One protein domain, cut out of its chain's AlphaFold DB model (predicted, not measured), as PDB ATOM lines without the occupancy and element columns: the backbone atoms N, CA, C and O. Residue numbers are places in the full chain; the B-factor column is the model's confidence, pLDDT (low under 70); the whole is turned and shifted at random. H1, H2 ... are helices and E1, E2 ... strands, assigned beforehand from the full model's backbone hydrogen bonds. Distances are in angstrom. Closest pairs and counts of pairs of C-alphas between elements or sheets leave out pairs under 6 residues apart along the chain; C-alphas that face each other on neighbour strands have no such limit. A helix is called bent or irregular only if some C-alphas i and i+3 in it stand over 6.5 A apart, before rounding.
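AT A GLANCE: This is residues 49 to 215 of the 216 residues of the protein "4Fe-4S dicluster domain-containing protein" of bacterium (UniProt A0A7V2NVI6). A long, curled ribbon of antiparallel strands, E2, E3 and E5, with short E6 at one end, links two groups of parts: at one end a small head of short helices H1 and H2 with the two-strand pair E1 and E4, at the other the kinked helix H3 with H4 and H5, and beyond them H6 and H7. The loop of residues 114 to 127 and the end of H7 make the two ends of the long axis. The printed part has 167 residues, with seven named helices and six named strands in the order E1 H1 E2 E3 H2 E4 E5 E6 H3 H4 H5 H6 H7; the larger sheet runs E2 - E3 - E5 - E6, and the class is mixed, helices and strands. The whole is elongated, spanning 67 by 35 by 28 A, and only just loose, close to compact, with a radius of gyration of the C-alphas of 18.8 A.

HOW THE PARTS SIT: E1, residues 49 to 51, is the antiparallel neighbour of E4, residues 111 to 113, at 151 degrees; N 50 and O 112 are 2.8 A apart, within hydrogen-bond range. H1, residues 61 to 64, touches H2, residues 100 to 103, the closest C-alphas being those of Cys 62 and Cys 101, 4.5 A. H1 is on the larger sheet at a height over the sheet of 7.5 A, and lies only just over E2, residues 71 to 78, with 3 of its 4 C-alphas. E2 and E3, residues 83 to 91, form a hairpin, antiparallel at 162 degrees, with N 74 and O 87 at 2.9 A. E5, residues 128 to 137, is the antiparallel neighbour of E3, with N 86 and O 133 at 2.7 A. Its pairing is staggered: residues 128 to 135 pair with E3 and 135 to 137 with E6, residues 144 to 147, its partner in a second hairpin, where N 136 and O 146 are 2.7 A apart. This strongly twisted sheet is curled like part of a barrel, its strands' lines turning by 62 degrees from edge to edge; E2 and E6 are its edge strands. H3, residues 148 to 164, only grazes the sheet with its residues 148 to 153. It touches H4, residues 166 to 173, with C-alphas 163 and 169 closest at 5.8 A, about perpendicular at 70.2 degrees, only just past steep. H5, residues 176 to 180, also only grazes the sheet, and H4 and H5 meet only through their link. H6, residues 191 to 195, touches H4 through Pro 166 and Met 195, whose C-alphas are closest at 5.5 A, and H7, residues 200 to 213, through Arg 191 and Glu 210, closest at 6.5 A. H7 is apart from H4. In H4, H5 and H7 every O i to N i+4 pair is within hydrogen-bond range; H3 has 8 of 13, H6 has 0 of 1 but 2 of 2 O i to N i+3 pairs, and H1 and H2 are too short for an i+4 pair.

IN THESE COORDINATES: E1 begins at C-alpha 49, (167.608, 118.120, 145.575). E2 is 23.0 A long from first to last C-alpha, E3 25.9 A and E5 27.1 A. H3 measures 17.9 A and is irregular, with C-alphas 157 and 160 at 9.3 A and a kink of 114 degrees near residue 158. H7 is 20.4 A long and ends at C-alpha 213, (156.209, 163.556, 121.163).

THE WHOLE: The C-alphas farthest apart are those of Phe 122 and Lys 215, 69.7 A. The printed part has no cut. The link E4 to E5, residues 114 to 127, is long. The mean pLDDT of the printed part is 86.5, and residues 80 to 81, 173 to 186 and 213 to 215 are under 70.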
ATOM      1  N   PRO A  49     168.374 117.190 146.396       95.31
ATOM      2  CA  PRO A  49     167.608 118.120 145.575       95.31
ATOM      3  C   PRO A  49     167.826 117.838 144.089       95.31
ATOM      4  O   PRO A  49     168.970 117.733 143.648       95.31
ATOM      5  N   LYS A  50     166.755 117.733 143.307       94.94
ATOM      6  CA  LYS A  50     166.800 117.562 141.853       94.94
ATOM      7  C   LYS A  50     165.972 118.648 141.189       94.94
ATOM      8  O   LYS A  50     164.874 118.963 141.641       94.94
ATOM      9  N   PHE A  51     166.510 119.216 140.116       95.88
ATOM     10  CA  PHE A  51     165.750 120.124 139.268       95.88
ATOM     11  C   PHE A  51     164.887 119.313 138.309       95.88
ATOM     12  O   PHE A  51     165.374 118.356 137.708       95.88
ATOM     13  N   ASN A  52     163.637 119.727 138.142       95.81
ATOM     14  CA  ASN A  52     162.797 119.256 137.053       95.81
ATOM     15  C   ASN A  52     162.924 120.256 135.889       95.81
ATOM     16  O   ASN A  52     162.466 121.394 136.031       95.81
ATOM     17  N   PRO A  53     163.560 119.884 134.762       93.94
ATOM     18  CA  PRO A  53     163.750 120.793 133.642       93.94
ATOM     19  C   PRO A  53     162.445 121.280 133.020       93.94
ATOM     20  O   PRO A  53     162.461 122.365 132.465       93.94
ATOM     21  N   ASP A  54     161.336 120.555 133.127       93.38
ATOM     22  CA  ASP A  54     160.071 120.958 132.495       93.38
ATOM     23  C   ASP A  54     159.291 121.953 133.370       93.38
ATOM     24  O   ASP A  54     158.691 122.902 132.876       93.38
ATOM     25  N   GLU A  55     159.366 121.787 134.692       94.25
ATOM     26  CA  GLU A  55     158.628 122.595 135.678       94.25
ATOM     27  C   GLU A  55     159.445 123.774 136.236       94.25
ATOM     28  O   GLU A  55     158.911 124.708 136.843       94.25
ATOM     29  N   CYS A  56     160.773 123.735 136.107       96.12
ATOM     30  CA  CYS A  56     161.630 124.835 136.525       96.12
ATOM     31  C   CYS A  56     161.525 125.981 135.521       96.12
ATOM     32  O   CYS A  56     161.713 125.790 134.327       96.12
ATOM     33  N   VAL A  57     161.315 127.205 136.000       94.94
ATOM     34  CA  VAL A  57     161.225 128.389 135.126       94.94
ATOM     35  C   VAL A  57     162.504 129.220 135.109       94.94
ATOM     36  O   VAL A  57     162.579 130.211 134.400       94.94
ATOM     37  N   GLY A  58     163.533 128.861 135.882       94.81
ATOM     38  CA  GLY A  58     164.799 129.607 135.906       94.81
ATOM     39  C   GLY A  58     164.732 130.975 136.612       94.81
ATOM     40  O   GLY A  58     165.521 131.874 136.314       94.81
ATOM     41  N   CYS A  59     163.803 131.156 137.559       94.25
ATOM     42  CA  CYS A  59     163.624 132.420 138.287       94.25
ATOM     43  C   CYS A  59     164.769 132.763 139.258       94.25
ATOM     44  O   CYS A  59     164.924 133.925 139.622       94.25
ATOM     45  N   GLY A  60     165.552 131.772 139.698       93.69
ATOM     46  CA  GLY A  60     166.652 131.969 140.651       93.69
ATOM     47  C   GLY A  60     166.223 132.148 142.115       93.69
ATOM     48  O   GLY A  60     167.074 132.353 142.974       93.69
ATOM     49  N   ALA A  61     164.929 132.025 142.440       94.69
ATOM     50  CA  ALA A  61     164.440 132.174 143.816       94.69
ATOM     51  C   ALA A  61     165.098 131.178 144.787       94.69
ATOM     52  O   ALA A  61     165.460 131.553 145.897       94.69
ATOM     53  N   CYS A  62     165.319 129.935 144.341       95.38
ATOM     54  CA  CYS A  62     165.992 128.900 145.128       95.38
ATOM     55  C   CYS A  62     167.424 129.283 145.535       95.38
ATOM     56  O   CYS A  62     167.844 128.933 146.635       95.38
ATOM     57  N   ALA A  63     168.150 130.018 144.687       95.81
ATOM     58  CA  ALA A  63     169.493 130.492 145.001       95.81
ATOM     59  C   ALA A  63     169.470 131.570 146.086       95.81
ATOM     60  O   ALA A  63     170.220 131.479 147.050       95.81
ATOM     61  N   ASN A  64     168.537 132.522 145.990       95.56
ATOM     62  CA  ASN A  64     168.411 133.616 146.958       95.56
ATOM     63  C   ASN A  64     168.040 133.154 148.373       95.56
ATOM     64  O   ASN A  64     168.409 133.809 149.343       95.56
ATOM     65  N   VAL A  65     167.281 132.063 148.502       96.25
ATOM     66  CA  VAL A  65     166.860 131.531 149.812       96.25
ATOM     67  C   VAL A  65     167.838 130.507 150.385       96.25
ATOM     68  O   VAL A  65     167.623 130.005 151.486       96.25
ATOM     69  N   CYS A  66     168.878 130.132 149.635       96.25
ATOM     70  CA  CYS A  66     169.795 129.085 150.051       96.25
ATOM     71  C   CYS A  66     170.671 129.572 151.221       96.25
ATOM     72  O   CYS A  66     171.482 130.473 151.027       96.25
ATOM     73  N   PRO A  67     170.592 128.957 152.415       95.69
ATOM     74  CA  PRO A  67     171.345 129.420 153.584       95.69
ATOM     75  C   PRO A  67     172.862 129.260 153.416       95.69
ATOM     76  O   PRO A  67     173.630 130.064 153.937       95.69
ATOM     77  N   THR A  68     173.301 128.248 152.662       96.00
ATOM     78  CA  THR A  68     174.721 127.990 152.387       96.00
ATOM     79  C   THR A  68     175.207 128.591 151.067       96.00
ATOM     80  O   THR A  68     176.375 128.417 150.728       96.00
ATOM     81  N   ASN A  69     174.341 129.285 150.313       95.25
ATOM     82  CA  ASN A  69     174.639 129.838 148.983       95.25
ATOM     83  C   ASN A  69     175.270 128.819 148.008       95.25
ATOM     84  O   ASN A  69     176.128 129.163 147.203       95.25
ATOM     85  N   THR A  70     174.860 127.547 148.074       95.25
ATOM     86  CA  THR A  70     175.423 126.467 147.232       95.25
ATOM     87  C   THR A  70     174.814 126.380 145.827       95.25
ATOM     88  O   THR A  70     175.193 125.518 145.031       95.25
ATOM     89  N   ILE A  71     173.807 127.208 145.546       96.31
ATOM     90  CA  ILE A  71     173.133 127.269 144.251       96.31
ATOM     91  C   ILE A  71     173.637 128.515 143.530       96.31
ATOM     92  O   ILE A  71     173.369 129.634 143.963       96.31
ATOM     93  N   GLU A  72     174.340 128.309 142.426       95.69
ATOM     94  CA  GLU A  72     174.868 129.361 141.566       95.69
ATOM     95  C   GLU A  72     173.921 129.602 140.388       95.69
ATOM     96  O   GLU A  72     173.320 128.666 139.852       95.69
ATOM     97  N   VAL A  73     173.776 130.867 139.993       96.38
ATOM     98  CA  VAL A  73     172.987 131.290 138.829       96.38
ATOM     99  C   VAL A  73     173.899 132.084 137.908       96.38
ATOM    100  O   VAL A  73     174.372 133.156 138.277       96.38
ATOM    101  N   GLU A  74     174.114 131.567 136.706       95.62
ATOM    102  CA  GLU A  74     174.971 132.173 135.691       95.62
ATOM    103  C   GLU A  74     174.159 132.493 134.438       95.62
ATOM    104  O   GLU A  74     173.452 131.634 133.913       95.62
ATOM    105  N   ASP A  75     174.277 133.724 133.939       94.19
ATOM    106  CA  ASP A  75     173.680 134.144 132.671       94.19
ATOM    107  C   ASP A  75     174.769 134.234 131.603       94.19
ATOM    108  O   ASP A  75     175.642 135.101 131.652       94.19
ATOM    109  N   VAL A  76     174.702 133.344 130.616       91.94
ATOM    110  CA  VAL A  76     175.601 133.314 129.462       91.94
ATOM    111  C   VAL A  76     174.864 133.910 128.271       91.94
ATOM    112  O   VAL A  76     173.849 133.370 127.831       91.94
ATOM    113  N   VAL A  77     175.360 135.029 127.745       87.50
ATOM    114  CA  VAL A  77     174.746 135.750 126.622       87.50
ATOM    115  C   VAL A  77     175.718 135.802 125.449       87.50
ATOM    116  O   VAL A  77     176.850 136.251 125.601       87.50
ATOM    117  N   ASP A  78     175.264 135.353 124.279       83.38
ATOM    118  CA  ASP A  78     175.943 135.538 122.996       83.38
ATOM    119  C   ASP A  78     175.340 136.780 122.317       83.38
ATOM    120  O   ASP A  78     174.222 136.745 121.788       83.38
ATOM    121  N   GLU A  79     176.059 137.906 122.389       72.75
ATOM    122  CA  GLU A  79     175.604 139.199 121.856       72.75
ATOM    123  C   GLU A  79     175.465 139.199 120.327       72.75
ATOM    124  O   GLU A  79     174.613 139.910 119.794       72.75
ATOM    125  N   GLU A  80     176.260 138.392 119.616       69.81
ATOM    126  CA  GLU A  80     176.248 138.344 118.150       69.81
ATOM    127  C   GLU A  80     175.011 137.616 117.626       69.81
ATOM    128  O   GLU A  80     174.407 138.032 116.634       69.81
ATOM    129  N   LYS A  81     174.610 136.535 118.306       68.94
ATOM    130  CA  LYS A  81     173.440 135.732 117.922       68.94
ATOM    131  C   LYS A  81     172.147 136.170 118.598       68.94
ATOM    132  O   LYS A  81     171.083 135.729 118.176       68.94
ATOM    133  N   GLY A  82     172.218 137.004 119.637       70.38
ATOM    134  CA  GLY A  82     171.046 137.400 120.422       70.38
ATOM    135  C   GLY A  82     170.418 136.230 121.186       70.38
ATOM    136  O   GLY A  82     169.223 136.249 121.476       70.38
ATOM    137  N   ILE A  83     171.211 135.202 121.503       79.88
ATOM    138  CA  ILE A  83     170.770 134.010 122.232       79.88
ATOM    139  C   ILE A  83     171.454 134.016 123.595       79.88
ATOM    140  O   ILE A  83     172.662 134.213 123.696       79.88
ATOM    141  N   GLY A  84     170.684 133.776 124.654       86.94
ATOM    142  CA  GLY A  84     171.213 133.651 126.006       86.94
ATOM    143  C   GLY A  84     170.674 132.416 126.710       86.94
ATOM    144  O   GLY A  84     169.554 131.971 126.451       86.94
ATOM    145  N   LYS A  85     171.472 131.874 127.626       92.50
ATOM    146  CA  LYS A  85     171.089 130.784 128.518       92.50
ATOM    147  C   LYS A  85     171.411 131.154 129.957       92.50
ATOM    148  O   LYS A  85     172.492 131.650 130.248       92.50
ATOM    149  N   ARG A  86     170.479 130.860 130.850       94.81
ATOM    150  CA  ARG A  86     170.666 130.849 132.292       94.81
ATOM    151  C   ARG A  86     170.973 129.431 132.736       94.81
ATOM    152  O   ARG A  86     170.208 128.516 132.436       94.81
ATOM    153  N   ILE A  87     172.055 129.264 133.473       96.19
ATOM    154  CA  ILE A  87     172.477 127.999 134.058       96.19
ATOM    155  C   ILE A  87     172.312 128.134 135.566       96.19
ATOM    156  O   ILE A  87     172.886 129.028 136.181       96.19
ATOM    157  N   ILE A  88     171.493 127.270 136.159       96.25
ATOM    158  CA  ILE A  88     171.360 127.174 137.613       96.25
ATOM    159  C   ILE A  88     172.019 125.874 138.039       96.25
ATOM    160  O   ILE A  88     171.552 124.801 137.653       96.25
ATOM    161  N   THR A  89     173.080 125.970 138.835       96.38
ATOM    162  CA  THR A  89     173.877 124.827 139.287       96.38
ATOM    163  C   THR A  89     173.792 124.712 140.799       96.38
ATOM    164  O   THR A  89     174.077 125.661 141.518       96.38
ATOM    165  N   LEU A  90     173.414 123.539 141.297       95.38
ATOM    166  CA  LEU A  90     173.433 123.203 142.715       95.38
ATOM    167  C   LEU A  90     174.575 122.229 142.960       95.38
ATOM    168  O   LEU A  90     174.566 121.110 142.440       95.38
ATOM    169  N   TYR A  91     175.529 122.634 143.792       95.06
ATOM    170  CA  TYR A  91     176.600 121.749 144.232       95.06
ATOM    171  C   TYR A  91     176.195 121.039 145.520       95.06
ATOM    172  O   TYR A  91     175.845 121.679 146.512       95.06
ATOM    173  N   TYR A  92     176.259 119.708 145.538       94.44
ATOM    174  CA  TYR A  92     175.853 118.938 146.719       94.44
ATOM    175  C   TYR A  92     176.887 119.000 147.849       94.44
ATOM    176  O   TYR A  92     176.539 118.819 149.009       94.44
ATOM    177  N   GLN A  93     178.144 119.312 147.528       91.44
ATOM    178  CA  GLN A  93     179.261 119.387 148.478       91.44
ATOM    179  C   GLN A  93     179.037 120.343 149.664       91.44
ATOM    180  O   GLN A  93     179.509 120.056 150.759       91.44
ATOM    181  N   ASN A  94     178.324 121.454 149.451       91.69
ATOM    182  CA  ASN A  94     178.051 122.464 150.481       91.69
ATOM    183  C   ASN A  94     176.552 122.521 150.832       91.69
ATOM    184  O   ASN A  94     176.093 123.444 151.508       91.69
ATOM    185  N   CYS A  95     175.759 121.569 150.333       94.56
ATOM    186  CA  CYS A  95     174.333 121.507 150.607       94.56
ATOM    187  C   CYS A  95     174.091 120.867 151.978       94.56
ATOM    188  O   CYS A  95     174.592 119.785 152.262       94.56
ATOM    189  N   GLU A  96     173.277 121.514 152.811       95.06
ATOM    190  CA  GLU A  96     172.850 120.982 154.114       95.06
ATOM    191  C   GLU A  96     171.489 120.262 154.062       95.06
ATOM    192  O   GLU A  96     170.948 119.877 155.094       95.06
ATOM    193  N   PHE A  97     170.916 120.083 152.863       95.25
ATOM    194  CA  PHE A  97     169.655 119.359 152.635       95.25
ATOM    195  C   PHE A  97     168.458 119.900 153.447       95.25
ATOM    196  O   PHE A  97     167.522 119.172 153.781       95.25
ATOM    197  N   CYS A  98     168.453 121.207 153.739       95.50
ATOM    198  CA  CYS A  98     167.435 121.845 154.576       95.50
ATOM    199  C   CYS A  98     166.027 121.853 153.959       95.50
ATOM    200  O   CYS A  98     165.049 121.817 154.700       95.50
ATOM    201  N   GLY A  99     165.901 121.856 152.628       94.25
ATOM    202  CA  GLY A  99     164.608 121.813 151.934       94.25
ATOM    203  C   GLY A  99     164.037 123.162 151.486       94.25
ATOM    204  O   GLY A  99     163.068 123.175 150.731       94.25
ATOM    205  N   PHE A 100     164.656 124.291 151.850       95.56
ATOM    206  CA  PHE A 100     164.130 125.623 151.503       95.56
ATOM    207  C   PHE A 100     163.997 125.868 149.999       95.56
ATOM    208  O   PHE A 100     163.087 126.567 149.566       95.56
ATOM    209  N   CYS A 101     164.865 125.265 149.184       95.31
ATOM    210  CA  CYS A 101     164.765 125.389 147.732       95.31
ATOM    211  C   CYS A 101     163.426 124.860 147.186       95.31
ATOM    212  O   CYS A 101     162.848 125.510 146.318       95.31
ATOM    213  N   GLN A 102     162.924 123.736 147.712       95.31
ATOM    214  CA  GLN A 102     161.632 123.161 147.324       95.31
ATOM    215  C   GLN A 102     160.469 123.989 147.874       95.31
ATOM    216  O   GLN A 102     159.551 124.316 147.128       95.31
ATOM    217  N   GLU A 103     160.520 124.375 149.152       94.25
ATOM    218  CA  GLU A 103     159.437 125.144 149.785       94.25
ATOM    219  C   GLU A 103     159.250 126.533 149.157       94.25
ATOM    220  O   GLU A 103     158.123 126.983 148.964       94.25
ATOM    221  N   CYS A 104     160.341 127.209 148.787       94.81
ATOM    222  CA  CYS A 104     160.296 128.537 148.171       94.81
ATOM    223  C   CYS A 104     160.197 128.502 146.639       94.81
ATOM    224  O   CYS A 104     160.308 129.544 145.983       94.81
ATOM    225  N   CYS A 105     160.028 127.324 146.033       95.50
ATOM    226  CA  CYS A 105     159.884 127.216 144.590       95.50
ATOM    227  C   CYS A 105     158.552 127.834 144.144       95.50
ATOM    228  O   CYS A 105     157.483 127.357 144.513       95.50
ATOM    229  N   ILE A 106     158.597 128.859 143.287       94.19
ATOM    230  CA  ILE A 106     157.377 129.539 142.812       94.19
ATOM    231  C   ILE A 106     156.455 128.626 141.990       94.19
ATOM    232  O   ILE A 106     155.243 128.829 141.967       94.19
ATOM    233  N   THR A 107     157.016 127.607 141.331       93.25
ATOM    234  CA  THR A 107     156.238 126.590 140.607       93.25
ATOM    235  C   THR A 107     155.836 125.419 141.504       93.25
ATOM    236  O   THR A 107     154.978 124.628 141.126       93.25
ATOM    237  N   GLY A 108     156.436 125.293 142.691       91.06
ATOM    238  CA  GLY A 108     156.255 124.181 143.628       91.06
ATOM    239  C   GLY A 108     156.943 122.872 143.222       91.06
ATOM    240  O   GLY A 108     157.230 122.062 144.096       91.06
ATOM    241  N   LYS A 109     157.238 122.679 141.928       92.81
ATOM    242  CA  LYS A 109     157.806 121.438 141.362       92.81
ATOM    243  C   LYS A 109     159.122 121.627 140.604       92.81
ATOM    244  O   LYS A 109     159.700 120.668 140.103       92.81
ATOM    245  N   GLY A 110     159.610 122.862 140.475       93.25
ATOM    246  CA  GLY A 110     160.839 123.147 139.728       93.25
ATOM    247  C   GLY A 110     162.102 122.579 140.385       93.25
ATOM    248  O   GLY A 110     163.066 122.253 139.690       93.25
ATOM    249  N   VAL A 111     162.099 122.441 141.711       94.94
ATOM    250  CA  VAL A 111     163.137 121.750 142.481       94.94
ATOM    251  C   VAL A 111     162.480 120.938 143.589       94.94
ATOM    252  O   VAL A 111     161.675 121.465 144.353       94.94
ATOM    253  N   GLU A 112     162.828 119.660 143.675       94.69
ATOM    254  CA  GLU A 112     162.245 118.724 144.636       94.69
ATOM    255  C   GLU A 112     163.344 117.913 145.321       94.69
ATOM    256  O   GLU A 112     164.332 117.515 144.698       94.69
ATOM    257  N   LEU A 113     163.186 117.656 146.618       94.12
ATOM    258  CA  LEU A 113     164.059 116.758 147.354       94.12
ATOM    259  C   LEU A 113     163.637 115.325 147.055       94.12
ATOM    260  O   LEU A 113     162.537 114.888 147.387       94.12
ATOM    261  N   SER A 114     164.535 114.592 146.408       93.12
ATOM    262  CA  SER A 114     164.320 113.188 146.087       93.12
ATOM    263  C   SER A 114     164.535 112.292 147.307       93.12
ATOM    264  O   SER A 114     165.071 112.704 148.333       93.12
ATOM    265  N   GLN A 115     164.166 111.017 147.182       92.25
ATOM    266  CA  GLN A 115     164.470 109.998 148.193       92.25
ATOM    267  C   GLN A 115     165.890 109.426 148.065       92.25
ATOM    268  O   GLN A 115     166.254 108.482 148.765       92.25
ATOM    269  N   GLU A 116     166.703 109.966 147.158       91.38
ATOM    270  CA  GLU A 116     168.066 109.503 146.950       91.38
ATOM    271  C   GLU A 116     168.986 110.046 148.047       91.38
ATOM    272  O   GLU A 116     169.145 111.256 148.204       91.38
ATOM    273  N   PHE A 117     169.584 109.138 148.817       90.19
ATOM    274  CA  PHE A 117     170.532 109.463 149.889       90.19
ATOM    275  C   PHE A 117     171.970 109.021 149.577       90.19
ATOM    276  O   PHE A 117     172.913 109.476 150.221       90.19
ATOM    277  N   ASN A 118     172.164 108.147 148.586       89.81
ATOM    278  CA  ASN A 118     173.474 107.608 148.226       89.81
ATOM    279  C   ASN A 118     174.175 108.499 147.190       89.81
ATOM    280  O   ASN A 118     174.244 108.152 146.019       89.81
ATOM    281  N   LEU A 119     174.716 109.636 147.632       90.31
ATOM    282  CA  LEU A 119     175.468 110.575 146.779       90.31
ATOM    283  C   LEU A 119     176.995 110.401 146.869       90.31
ATOM    284  O   LEU A 119     177.752 111.255 146.410       90.31
ATOM    285  N   ALA A 120     177.463 109.330 147.510       90.44
ATOM    286  CA  ALA A 120     178.885 109.101 147.718       90.44
ATOM    287  C   ALA A 120     179.597 108.854 146.378       90.44
ATOM    288  O   ALA A 120     179.261 107.931 145.641       90.44
ATOM    289  N   THR A 121     180.614 109.659 146.087       92.19
ATOM    290  CA  THR A 121     181.487 109.506 144.919       92.19
ATOM    291  C   THR A 121     182.914 109.889 145.289       92.19
ATOM    292  O   THR A 121     183.150 110.595 146.271       92.19
ATOM    293  N   PHE A 122     183.874 109.379 144.523       92.62
ATOM    294  CA  PHE A 122     185.297 109.632 144.733       92.62
ATOM    295  C   PHE A 122     185.744 110.989 144.183       92.62
ATOM    296  O   PHE A 122     186.723 111.547 144.672       92.62
ATOM    297  N   ASP A 123     185.034 111.530 143.186       93.06
ATOM    298  CA  ASP A 123     185.361 112.824 142.591       93.06
ATOM    299  C   ASP A 123     184.424 113.927 143.086       93.06
ATOM    300  O   ASP A 123     183.224 113.939 142.801       93.06
ATOM    301  N   ARG A 124     185.008 114.918 143.762       87.94
ATOM    302  CA  ARG A 124     184.310 116.105 144.266       87.94
ATOM    303  C   ARG A 124     183.690 116.949 143.150       87.94
ATOM    304  O   ARG A 124     182.664 117.584 143.376       87.94
ATOM    305  N   LYS A 125     184.286 116.971 141.954       89.06
ATOM    306  CA  LYS A 125     183.789 117.796 140.839       89.06
ATOM    307  C   LYS A 125     182.544 117.215 140.176       89.06
ATOM    308  O   LYS A 125     181.827 117.946 139.507       89.06
ATOM    309  N   SER A 126     182.272 115.928 140.378       88.94
ATOM    310  CA  SER A 126     181.132 115.239 139.769       88.94
ATOM    311  C   SER A 126     179.794 115.474 140.490       88.94
ATOM    312  O   SER A 126     178.745 115.115 139.961       88.94
ATOM    313  N   ILE A 127     179.804 116.086 141.683       91.88
ATOM    314  CA  ILE A 127     178.640 116.146 142.587       91.88
ATOM    315  C   ILE A 127     177.873 117.462 142.435       91.88
ATOM    316  O   ILE A 127     177.853 118.316 143.329       91.88
ATOM    317  N   PHE A 128     177.201 117.625 141.301       93.75
ATOM    318  CA  PHE A 128     176.306 118.753 141.063       93.75
ATOM    319  C   PHE A 128     175.092 118.333 140.238       93.75
ATOM    320  O   PHE A 128     175.123 117.350 139.501       93.75
ATOM    321  N   THR A 129     174.021 119.110 140.341       94.44
ATOM    322  CA  THR A 129     172.898 119.063 139.402       94.44
ATOM    323  C   THR A 129     172.720 120.443 138.806       94.44
ATOM    324  O   THR A 129     172.886 121.447 139.499       94.44
ATOM    325  N   ARG A 130     172.372 120.517 137.524       95.31
ATOM    326  CA  ARG A 130     172.143 121.796 136.857       95.31
ATOM    327  C   ARG A 130     170.909 121.764 135.978       95.31
ATOM    328  O   ARG A 130     170.531 120.709 135.476       95.31
ATOM    329  N   VAL A 131     170.320 122.931 135.775       95.81
ATOM    330  CA  VAL A 131     169.248 123.155 134.808       95.81
ATOM    331  C   VAL A 131     169.606 124.355 133.944       95.81
ATOM    332  O   VAL A 131     170.079 125.377 134.441       95.81
ATOM    333  N   GLU A 132     169.405 124.206 132.640       95.44
ATOM    334  CA  GLU A 132     169.675 125.242 131.650       95.44
ATOM    335  C   GLU A 132     168.342 125.765 131.118       95.44
ATOM    336  O   GLU A 132     167.445 124.985 130.792       95.44
ATOM    337  N   LYS A 133     168.199 127.087 131.056       93.25
ATOM    338  CA  LYS A 133     166.978 127.762 130.618       93.25
ATOM    339  C   LYS A 133     167.298 128.890 129.670       93.25
ATOM    340  O   LYS A 133     168.287 129.588 129.838       93.25
ATOM    341  N   GLU A 134     166.463 129.082 128.666       90.06
ATOM    342  CA  GLU A 134     166.695 130.139 127.690       90.06
ATOM    343  C   GLU A 134     166.308 131.511 128.239       90.06
ATOM    344  O   GLU A 134     165.266 131.676 128.883       90.06
ATOM    345  N   LEU A 135     167.141 132.506 127.943       90.38
ATOM    346  CA  LEU A 135     166.932 133.890 128.343       90.38
ATOM    347  C   LEU A 135     166.127 134.655 127.286       90.38
ATOM    348  O   LEU A 135     166.411 134.611 126.090       90.38
ATOM    349  N   ALA A 136     165.155 135.422 127.764       88.25
ATOM    350  CA  ALA A 136     164.525 136.508 127.043       88.25
ATOM    351  C   ALA A 136     165.412 137.755 127.181       88.25
ATOM    352  O   ALA A 136     165.547 138.337 128.266       88.25
ATOM    353  N   LEU A 137     166.049 138.142 126.079       87.88
ATOM    354  CA  LEU A 137     166.943 139.295 126.016       87.88
ATOM    355  C   LEU A 137     166.193 140.551 125.573       87.88
ATOM    356  O   LEU A 137     165.188 140.497 124.869       87.88
ATOM    357  N   CYS A 138     166.710 141.706 125.975       86.88
ATOM    358  CA  CYS A 138     166.232 142.988 125.486       86.88
ATOM    359  C   CYS A 138     166.607 143.169 124.009       86.88
ATOM    360  O   CYS A 138     167.790 143.207 123.677       86.88
ATOM    361  N   GLU A 139     165.623 143.417 123.144       83.44
ATOM    362  CA  GLU A 139     165.826 143.656 121.706       83.44
ATOM    363  C   GLU A 139     166.608 144.943 121.386       83.44
ATOM    364  O   GLU A 139     166.891 145.209 120.223       83.44
ATOM    365  N   ILE A 140     166.935 145.774 122.382       84.19
ATOM    366  CA  ILE A 140     167.690 147.020 122.176       84.19
ATOM    367  C   ILE A 140     169.135 146.897 122.648       84.19
ATOM    368  O   ILE A 140     170.068 147.201 121.911       84.19
ATOM    369  N   CYS A 141     169.327 146.444 123.887       84.06
ATOM    370  CA  CYS A 141     170.646 146.401 124.516       84.06
ATOM    371  C   CYS A 141     171.195 144.998 124.763       84.06
ATOM    372  O   CYS A 141     172.243 144.890 125.386       84.06
ATOM    373  N   GLY A 142     170.472 143.937 124.398       83.25
ATOM    374  CA  GLY A 142     170.911 142.552 124.596       83.25
ATOM    375  C   GLY A 142     170.950 142.076 126.053       83.25
ATOM    376  O   GLY A 142     171.176 140.898 126.297       83.25
ATOM    377  N   LYS A 143     170.690 142.946 127.041       88.06
ATOM    378  CA  LYS A 143     170.693 142.555 128.460       88.06
ATOM    379  C   LYS A 143     169.613 141.503 128.752       88.06
ATOM    380  O   LYS A 143     168.498 141.645 128.234       88.06
ATOM    381  N   PRO A 144     169.890 140.523 129.630       89.25
ATOM    382  CA  PRO A 144     168.889 139.555 130.054       89.25
ATOM    383  C   PRO A 144     167.768 140.254 130.820       89.25
ATOM    384  O   PRO A 144     168.012 141.038 131.737       89.25
ATOM    385  N   VAL A 145     166.525 139.995 130.416       89.75
ATOM    386  CA  VAL A 145     165.332 140.477 131.123       89.75
ATOM    387  C   VAL A 145     164.866 139.403 132.096       89.75
ATOM    388  O   VAL A 145     164.755 139.647 133.295       89.75
ATOM    389  N   THR A 146     164.603 138.204 131.581       90.94
ATOM    390  CA  THR A 146     164.205 137.026 132.358       90.94
ATOM    391  C   THR A 146     164.355 135.775 131.487       90.94
ATOM    392  O   THR A 146     165.023 135.836 130.462       90.94
ATOM    393  N   THR A 147     163.770 134.645 131.867       91.38
ATOM    394  CA  THR A 147     163.688 133.425 131.050       91.38
ATOM    395  C   THR A 147     162.345 133.334 130.324       91.38
ATOM    396  O   THR A 147     161.328 133.840 130.803       91.38
ATOM    397  N   TRP A 148     162.318 132.658 129.178       88.94
ATOM    398  CA  TRP A 148     161.076 132.466 128.417       88.94
ATOM    399  C   TRP A 148     160.024 131.671 129.190       88.94
ATOM    400  O   TRP A 148     158.863 132.071 129.248       88.94
ATOM    401  N   ASP A 149     160.451 130.607 129.866       90.62
ATOM    402  CA  ASP A 149     159.563 129.775 130.684       90.62
ATOM    403  C   ASP A 149     158.951 130.556 131.851       90.62
ATOM    404  O   ASP A 149     157.817 130.302 132.245       90.62
ATOM    405  N   HIS A 150     159.656 131.560 132.380       92.06
ATOM    406  CA  HIS A 150     159.107 132.417 133.425       92.06
ATOM    407  C   HIS A 150     158.045 133.381 132.890       92.06
ATOM    408  O   HIS A 150     157.054 133.619 133.577       92.06
ATOM    409  N   LEU A 151     158.198 133.901 131.667       89.44
ATOM    410  CA  LEU A 151     157.158 134.721 131.033       89.44
ATOM    411  C   LEU A 151     155.885 133.911 130.766       89.44
ATOM    412  O   LEU A 151     154.797 134.403 131.054       89.44
ATOM    413  N   ARG A 152     156.025 132.665 130.297       87.81
ATOM    414  CA  ARG A 152     154.898 131.733 130.121       87.81
ATOM    415  C   ARG A 152     154.223 131.400 131.447       87.81
ATOM    416  O   ARG A 152     153.013 131.523 131.576       87.81
ATOM    417  N   TRP A 153     155.009 131.100 132.476       91.38
ATOM    418  CA  TRP A 153     154.464 130.855 133.809       91.38
ATOM    419  C   TRP A 153     153.697 132.063 134.371       91.38
ATOM    420  O   TRP A 153     152.670 131.899 135.030       91.38
ATOM    421  N   LEU A 154     154.167 133.289 134.109       90.94
ATOM    422  CA  LEU A 154     153.448 134.502 134.502       90.94
ATOM    423  C   LEU A 154     152.117 134.644 133.765       90.94
ATOM    424  O   LEU A 154     151.148 135.085 134.377       90.94
ATOM    425  N   GLU A 155     152.055 134.283 132.487       88.12
ATOM    426  CA  GLU A 155     150.794 134.248 131.750       88.12
ATOM    427  C   GLU A 155     149.805 133.275 132.398       88.12
ATOM    428  O   GLU A 155     148.702 133.690 132.753       88.12
ATOM    429  N   ASP A 156     150.224 132.032 132.651       89.12
ATOM    430  CA  ASP A 156     149.379 131.004 133.271       89.12
ATOM    431  C   ASP A 156     148.832 131.452 134.635       89.12
ATOM    432  O   ASP A 156     147.704 131.129 135.015       89.12
ATOM    433  N   LYS A 157     149.622 132.224 135.393       90.88
ATOM    434  CA  LYS A 157     149.215 132.760 136.699       90.88
ATOM    435  C   LYS A 157     148.339 134.006 136.614       90.88
ATOM    436  O   LYS A 157     147.470 134.175 137.468       90.88
ATOM    437  N   LEU A 158     148.576 134.894 135.649       90.88
ATOM    438  CA  LEU A 158     147.867 136.174 135.522       90.88
ATOM    439  C   LEU A 158     146.597 136.071 134.666       90.88
ATOM    440  O   LEU A 158     145.705 136.914 134.798       90.88
ATOM    441  N   GLY A 159     146.506 135.072 133.787       88.12
ATOM    442  CA  GLY A 159     145.392 134.873 132.866       88.12
ATOM    443  C   GLY A 159     145.097 136.132 132.048       88.12
ATOM    444  O   GLY A 159     145.971 136.698 131.395       88.12
ATOM    445  N   TYR A 160     143.863 136.636 132.123       88.25
ATOM    446  CA  TYR A 160     143.439 137.822 131.368       88.25
ATOM    447  C   TYR A 160     144.214 139.105 131.732       88.25
ATOM    448  O   TYR A 160     144.311 140.015 130.910       88.25
ATOM    449  N   LEU A 161     144.801 139.196 132.933       89.31
ATOM    450  CA  LEU A 161     145.590 140.366 133.338       89.31
ATOM    451  C   LEU A 161     146.924 140.457 132.586       89.31
ATOM    452  O   LEU A 161     147.465 141.560 132.446       89.31
ATOM    453  N   ALA A 162     147.424 139.336 132.051       86.62
ATOM    454  CA  ALA A 162     148.642 139.282 131.245       86.62
ATOM    455  C   ALA A 162     148.575 140.226 130.030       86.62
ATOM    456  O   ALA A 162     149.579 140.847 129.678       86.62
ATOM    457  N   TYR A 163     147.375 140.437 129.472       84.50
ATOM    458  CA  TYR A 163     147.129 141.325 128.329       84.50
ATOM    459  C   TYR A 163     147.361 142.816 128.611       84.50
ATOM    460  O   TYR A 163     147.387 143.630 127.691       84.50
ATOM    461  N   THR A 164     147.589 143.192 129.869       85.75
ATOM    462  CA  THR A 164     147.993 144.561 130.223       85.75
ATOM    463  C   THR A 164     149.479 144.801 129.943       85.75
ATOM    464  O   THR A 164     149.917 145.944 129.793       85.75
ATOM    465  N   ASN A 165     150.288 143.737 129.886       86.56
ATOM    466  CA  ASN A 165     151.729 143.828 129.708       86.56
ATOM    467  C   ASN A 165     152.148 143.308 128.322       86.56
ATOM    468  O   ASN A 165     152.191 142.095 128.122       86.56
ATOM    469  N   PRO A 166     152.569 144.199 127.402       83.88
ATOM    470  CA  PRO A 166     153.033 143.823 126.068       83.88
ATOM    471  C   PRO A 166     154.071 142.700 126.047       83.88
ATOM    472  O   PRO A 166     154.053 141.865 125.156       83.88
ATOM    473  N   GLN A 167     154.961 142.647 127.038       82.50
ATOM    474  CA  GLN A 167     156.049 141.668 127.077       82.50
ATOM    475  C   GLN A 167     155.555 140.247 127.344       82.50
ATOM    476  O   GLN A 167     156.107 139.303 126.790       82.50
ATOM    477  N   ILE A 168     154.515 140.109 128.171       86.06
ATOM    478  CA  ILE A 168     153.911 138.807 128.464       86.06
ATOM    479  C   ILE A 168     153.119 138.355 127.237       86.06
ATOM    480  O   ILE A 168     153.355 137.263 126.745       86.06
ATOM    481  N   ILE A 169     152.315 139.251 126.652       85.81
ATOM    482  CA  ILE A 169     151.574 138.994 125.404       85.81
ATOM    483  C   ILE A 169     152.501 138.496 124.289       85.81
ATOM    484  O   ILE A 169     152.171 137.548 123.584       85.81
ATOM    485  N   LEU A 170     153.663 139.130 124.113       81.50
ATOM    486  CA  LEU A 170     154.625 138.723 123.089       81.50
ATOM    487  C   LEU A 170     155.205 137.337 123.361       81.50
ATOM    488  O   LEU A 170     155.396 136.579 122.421       81.50
ATOM    489  N   ALA A 171     155.471 137.002 124.622       78.19
ATOM    490  CA  ALA A 171     155.991 135.688 124.990       78.19
ATOM    491  C   ALA A 171     154.966 134.555 124.828       78.19
ATOM    492  O   ALA A 171     155.356 133.410 124.601       78.19
ATOM    493  N   THR A 172     153.681 134.888 124.925       73.44
ATOM    494  CA  THR A 172     152.548 133.986 124.711       73.44
ATOM    495  C   THR A 172     152.279 133.713 123.236       73.44
ATOM    496  O   THR A 172     152.161 132.565 122.821       73.44
ATOM    497  N   HIS A 173     152.106 134.784 122.453       69.69
ATOM    498  CA  HIS A 173     151.460 134.714 121.136       69.69
ATOM    499  C   HIS A 173     152.435 134.555 119.972       69.69
ATOM    500  O   HIS A 173     152.006 134.221 118.871       69.69
ATOM    501  N   TYR A 174     153.724 134.815 120.182       63.16
ATOM    502  CA  TYR A 174     154.730 134.646 119.139       63.16
ATOM    503  C   TYR A 174     155.495 133.344 119.325       63.16
ATOM    504  O   TYR A 174     155.935 133.015 120.430       63.16
ATOM    505  N   ASP A 175     155.740 132.654 118.211       62.25
ATOM    506  CA  ASP A 175     156.719 131.579 118.177       62.25
ATOM    507  C   ASP A 175     158.076 132.133 118.604       62.25
ATOM    508  O   ASP A 175     158.637 133.046 117.985       62.25
ATOM    509  N   ILE A 176     158.613 131.563 119.685       62.06
ATOM    510  CA  ILE A 176     159.879 131.994 120.284       62.06
ATOM    511  C   ILE A 176     160.983 131.996 119.210       62.06
ATOM    512  O   ILE A 176     161.848 132.868 119.209       62.06
ATOM    513  N   GLU A 177     160.915 131.095 118.226       58.91
ATOM    514  CA  GLU A 177     161.838 131.025 117.087       58.91
ATOM    515  C   GLU A 177     161.881 132.267 116.190       58.91
ATOM    516  O   GLU A 177     162.948 132.586 115.659       58.91
ATOM    517  N   GLU A 178     160.778 132.996 116.028       58.34
ATOM    518  CA  GLU A 178     160.753 134.206 115.200       58.34
ATOM    519  C   GLU A 178     161.264 135.442 115.945       58.34
ATOM    520  O   GLU A 178     161.889 136.319 115.338       58.34
ATOM    521  N   ILE A 179     161.051 135.511 117.265       58.47
ATOM    522  CA  ILE A 179     161.640 136.561 118.108       58.47
ATOM    523  C   ILE A 179     163.146 136.307 118.288       58.47
ATOM    524  O   ILE A 179     163.935 137.245 118.173       58.47
ATOM    525  N   ARG A 180     163.559 135.040 118.461       58.69
ATOM    526  CA  ARG A 180     164.963 134.600 118.622       58.69
ATOM    527  C   ARG A 180     165.895 135.047 117.488       58.69
ATOM    528  O   ARG A 180     167.086 135.197 117.718       58.69
ATOM    529  N   LYS A 181     165.387 135.237 116.263       55.41
ATOM    530  CA  LYS A 181     166.208 135.552 115.075       55.41
ATOM    531  C   LYS A 181     166.492 137.042 114.880       55.41
ATOM    532  O   LYS A 181     167.256 137.391 113.979       55.41
ATOM    533  N   LYS A 182     165.857 137.938 115.643       60.25
ATOM    534  CA  LYS A 182     165.999 139.382 115.417       60.25
ATOM    535  C   LYS A 182     167.203 139.919 116.197       60.25
ATOM    536  O   LYS A 182     167.170 139.904 117.425       60.25
ATOM    537  N   PRO A 183     168.251 140.423 115.518       59.16
ATOM    538  CA  PRO A 183     169.391 141.013 116.205       59.16
ATOM    539  C   PRO A 183     168.970 142.285 116.954       59.16
ATOM    540  O   PRO A 183     168.031 142.974 116.523       59.16
ATOM    541  N   PRO A 184     169.671 142.633 118.047       65.75
ATOM    542  CA  PRO A 184     169.346 143.811 118.828       65.75
ATOM    543  C   PRO A 184     169.478 145.090 117.985       65.75
ATOM    544  O   PRO A 184     170.472 145.315 117.290       65.75
ATOM    545  N   ARG A 185     168.460 145.951 118.034       68.06
ATOM    546  CA  ARG A 185     168.435 147.254 117.356       68.06
ATOM    547  C   ARG A 185     168.912 148.344 118.304       68.06
ATOM    548  O   ARG A 185     168.356 148.511 119.376       68.06
ATOM    549  N   LYS A 186     169.861 149.173 117.869       68.25
ATOM    550  CA  LYS A 186     170.458 150.215 118.725       68.25
ATOM    551  C   LYS A 186     169.550 151.419 119.022       68.25
ATOM    552  O   LYS A 186     169.861 152.181 119.928       68.25
ATOM    553  N   GLU A 187     168.451 151.609 118.288       73.06
ATOM    554  CA  GLU A 187     167.635 152.831 118.363       73.06
ATOM    555  C   GLU A 187     166.160 152.565 118.683       73.06
ATOM    556  O   GLU A 187     165.534 151.660 118.117       73.06
ATOM    557  N   ILE A 188     165.594 153.425 119.536       76.06
ATOM    558  CA  ILE A 188     164.156 153.519 119.803       76.06
ATOM    559  C   ILE A 188     163.527 154.446 118.759       76.06
ATOM    560  O   ILE A 188     163.903 155.611 118.647       76.06
ATOM    561  N   LYS A 189     162.547 153.940 118.012       71.62
ATOM    562  CA  LYS A 189     161.845 154.665 116.944       71.62
ATOM    563  C   LYS A 189     160.501 155.244 117.394       71.62
ATOM    564  O   LYS A 189     160.024 156.182 116.761       71.62
ATOM    565  N   GLY A 190     159.883 154.726 118.461       75.25
ATOM    566  CA  GLY A 190     158.666 155.310 119.046       75.25
ATOM    567  C   GLY A 190     157.673 154.279 119.590       75.25
ATOM    568  O   GLY A 190     158.071 153.247 120.125       75.25
ATOM    569  N   ARG A 191     156.365 154.545 119.437       77.38
ATOM    570  CA  ARG A 191     155.256 153.725 119.978       77.38
ATOM    571  C   ARG A 191     155.357 152.236 119.650       77.38
ATOM    572  O   ARG A 191     155.038 151.395 120.482       77.38
ATOM    573  N   PHE A 192     155.820 151.903 118.448       78.25
ATOM    574  CA  PHE A 192     155.946 150.519 117.987       78.25
ATOM    575  C   PHE A 192     156.904 149.676 118.839       78.25
ATOM    576  O   PHE A 192     156.750 148.460 118.900       78.25
ATOM    577  N   ASP A 193     157.866 150.302 119.526       82.44
ATOM    578  CA  ASP A 193     158.803 149.589 120.395       82.44
ATOM    579  C   ASP A 193     158.165 149.177 121.735       82.44
ATOM    580  O   ASP A 193     158.763 148.406 122.477       82.44
ATOM    581  N   GLN A 194     156.932 149.614 122.042       80.25
ATOM    582  CA  GLN A 194     156.180 149.117 123.204       80.25
ATOM    583  C   GLN A 194     155.848 147.626 123.086       80.25
ATOM    584  O   GLN A 194     155.771 146.939 124.101       80.25
ATOM    585  N   MET A 195     155.681 147.129 121.857       83.50
ATOM    586  CA  MET A 195     155.421 145.721 121.551       83.50
ATOM    587  C   MET A 195     156.734 144.985 121.246       83.50
ATOM    588  O   MET A 195     156.867 144.344 120.205       83.50
ATOM    589  N   ARG A 196     157.709 145.090 122.157       83.50
ATOM    590  CA  ARG A 196     158.982 144.349 122.121       83.50
ATOM    591  C   ARG A 196     159.399 143.853 123.495       83.50
ATOM    592  O   ARG A 196     158.979 144.394 124.525       83.50
ATOM    593  N   ILE A 197     160.292 142.867 123.515       86.31
ATOM    594  CA  ILE A 197     160.945 142.453 124.757       86.31
ATOM    595  C   ILE A 197     162.029 143.473 125.090       86.31
ATOM    596  O   ILE A 197     163.032 143.613 124.395       86.31
ATOM    597  N   LEU A 198     161.804 144.219 126.169       87.69
ATOM    598  CA  LEU A 198     162.650 145.331 126.587       87.69
ATOM    599  C   LEU A 198     163.033 145.184 128.055       87.69
ATOM    600  O   LEU A 198     162.219 144.789 128.889       87.69
ATOM    601  N   CYS A 199     164.247 145.591 128.413       89.19
ATOM    602  CA  CYS A 199     164.586 145.732 129.823       89.19
ATOM    603  C   CYS A 199     163.803 146.905 130.459       89.19
ATOM    604  O   CYS A 199     163.364 147.818 129.744       89.19
ATOM    605  N   PRO A 200     163.655 146.941 131.799       89.62
ATOM    606  CA  PRO A 200     162.907 147.997 132.491       89.62
ATOM    607  C   PRO A 200     163.359 149.421 132.135       89.62
ATOM    608  O   PRO A 200     162.541 150.337 132.043       89.62
ATOM    609  N   GLN A 201     164.659 149.603 131.884       89.88
ATOM    610  CA  GLN A 201     165.238 150.892 131.513       89.88
ATOM    611  C   GLN A 201     164.759 151.369 130.133       89.88
ATOM    612  O   GLN A 201     164.228 152.475 130.034       89.88
ATOM    613  N   HIS A 202     164.870 150.536 129.093       88.75
ATOM    614  CA  HIS A 202     164.428 150.907 127.741       88.75
ATOM    615  C   HIS A 202     162.909 150.994 127.637       88.75
ATOM    616  O   HIS A 202     162.388 151.877 126.963       88.75
ATOM    617  N   ARG A 203     162.171 150.150 128.369       87.88
ATOM    618  CA  ARG A 203     160.711 150.265 128.435       87.88
ATOM    619  C   ARG A 203     160.286 151.639 128.962       87.88
ATOM    620  O   ARG A 203     159.409 152.279 128.387       87.88
ATOM    621  N   ARG A 204     160.942 152.130 130.018       88.81
ATOM    622  CA  ARG A 204     160.712 153.483 130.554       88.81
ATOM    623  C   ARG A 204     161.062 154.576 129.542       88.81
ATOM    624  O   ARG A 204     160.387 155.601 129.495       88.81
ATOM    625  N   GLU A 205     162.118 154.384 128.765       88.06
ATOM    626  CA  GLU A 205     162.548 155.338 127.743       88.06
ATOM    627  C   GLU A 205     161.539 155.463 126.597       88.06
ATOM    628  O   GLU A 205     161.179 156.582 126.235       88.06
ATOM    629  N   VAL A 206     160.995 154.341 126.114       87.44
ATOM    630  CA  VAL A 206     159.921 154.325 125.107       87.44
ATOM    631  C   VAL A 206     158.712 155.139 125.578       87.44
ATOM    632  O   VAL A 206     158.224 155.996 124.841       87.44
ATOM    633  N   TYR A 207     158.262 154.944 126.824       85.38
ATOM    634  CA  TYR A 207     157.150 155.728 127.382       85.38
ATOM    635  C   TYR A 207     157.467 157.230 127.454       85.38
ATOM    636  O   TYR A 207     156.642 158.059 127.075       85.38
ATOM    637  N   ARG A 208     158.682 157.602 127.878       86.06
ATOM    638  CA  ARG A 208     159.107 159.012 127.933       86.06
ATOM    639  C   ARG A 208     159.143 159.674 126.556       86.06
ATOM    640  O   ARG A 208     158.842 160.862 126.446       86.06
ATOM    641  N   LEU A 209     159.550 158.940 125.522       83.88
ATOM    642  CA  LEU A 209     159.590 159.451 124.152       83.88
ATOM    643  C   LEU A 209     158.182 159.730 123.614       83.88
ATOM    644  O   LEU A 209     157.976 160.772 122.995       83.88
ATOM    645  N   GLU A 210     157.198 158.879 123.920       78.94
ATOM    646  CA  GLU A 210     155.798 159.146 123.565       78.94
ATOM    647  C   GLU A 210     155.239 160.408 124.229       78.94
ATOM    648  O   GLU A 210     154.593 161.221 123.567       78.94
ATOM    649  N   GLU A 211     155.483 160.595 125.528       78.25
ATOM    650  CA  GLU A 211     155.004 161.779 126.253       78.25
ATOM    651  C   GLU A 211     155.612 163.075 125.705       78.25
ATOM    652  O   GLU A 211     154.930 164.096 125.605       78.25
ATOM    653  N   ARG A 212     156.894 163.041 125.319       72.12
ATOM    654  CA  ARG A 212     157.584 164.183 124.703       72.12
ATOM    655  C   ARG A 212     157.094 164.463 123.284       72.12
ATOM    656  O   ARG A 212     156.981 165.629 122.918       72.12
ATOM    657  N   GLY A 213     156.769 163.426 122.511       62.66
ATOM    658  CA  GLY A 213     156.209 163.556 121.163       62.66
ATOM    659  C   GLY A 213     154.833 164.229 121.121       62.66
ATOM    660  O   GLY A 213     154.491 164.829 120.111       62.66
ATOM    661  N   LYS A 214     154.073 164.194 122.227       55.19
ATOM    662  CA  LYS A 214     152.770 164.873 122.372       55.19
ATOM    663  C   LYS A 214     152.859 166.361 122.751       55.19
ATOM    664  O   LYS A 214     151.827 167.018 122.804       55.19
ATOM    665  N   LYS A 215     154.051 166.890 123.061       49.09
ATOM    666  CA  LYS A 215     154.268 168.295 123.477       49.09
ATOM    667  C   LYS A 215     154.710 169.228 122.335       49.09
ATOM    668  O   LYS A 215     155.279 170.282 122.612       49.09
TER     669      LYS A 215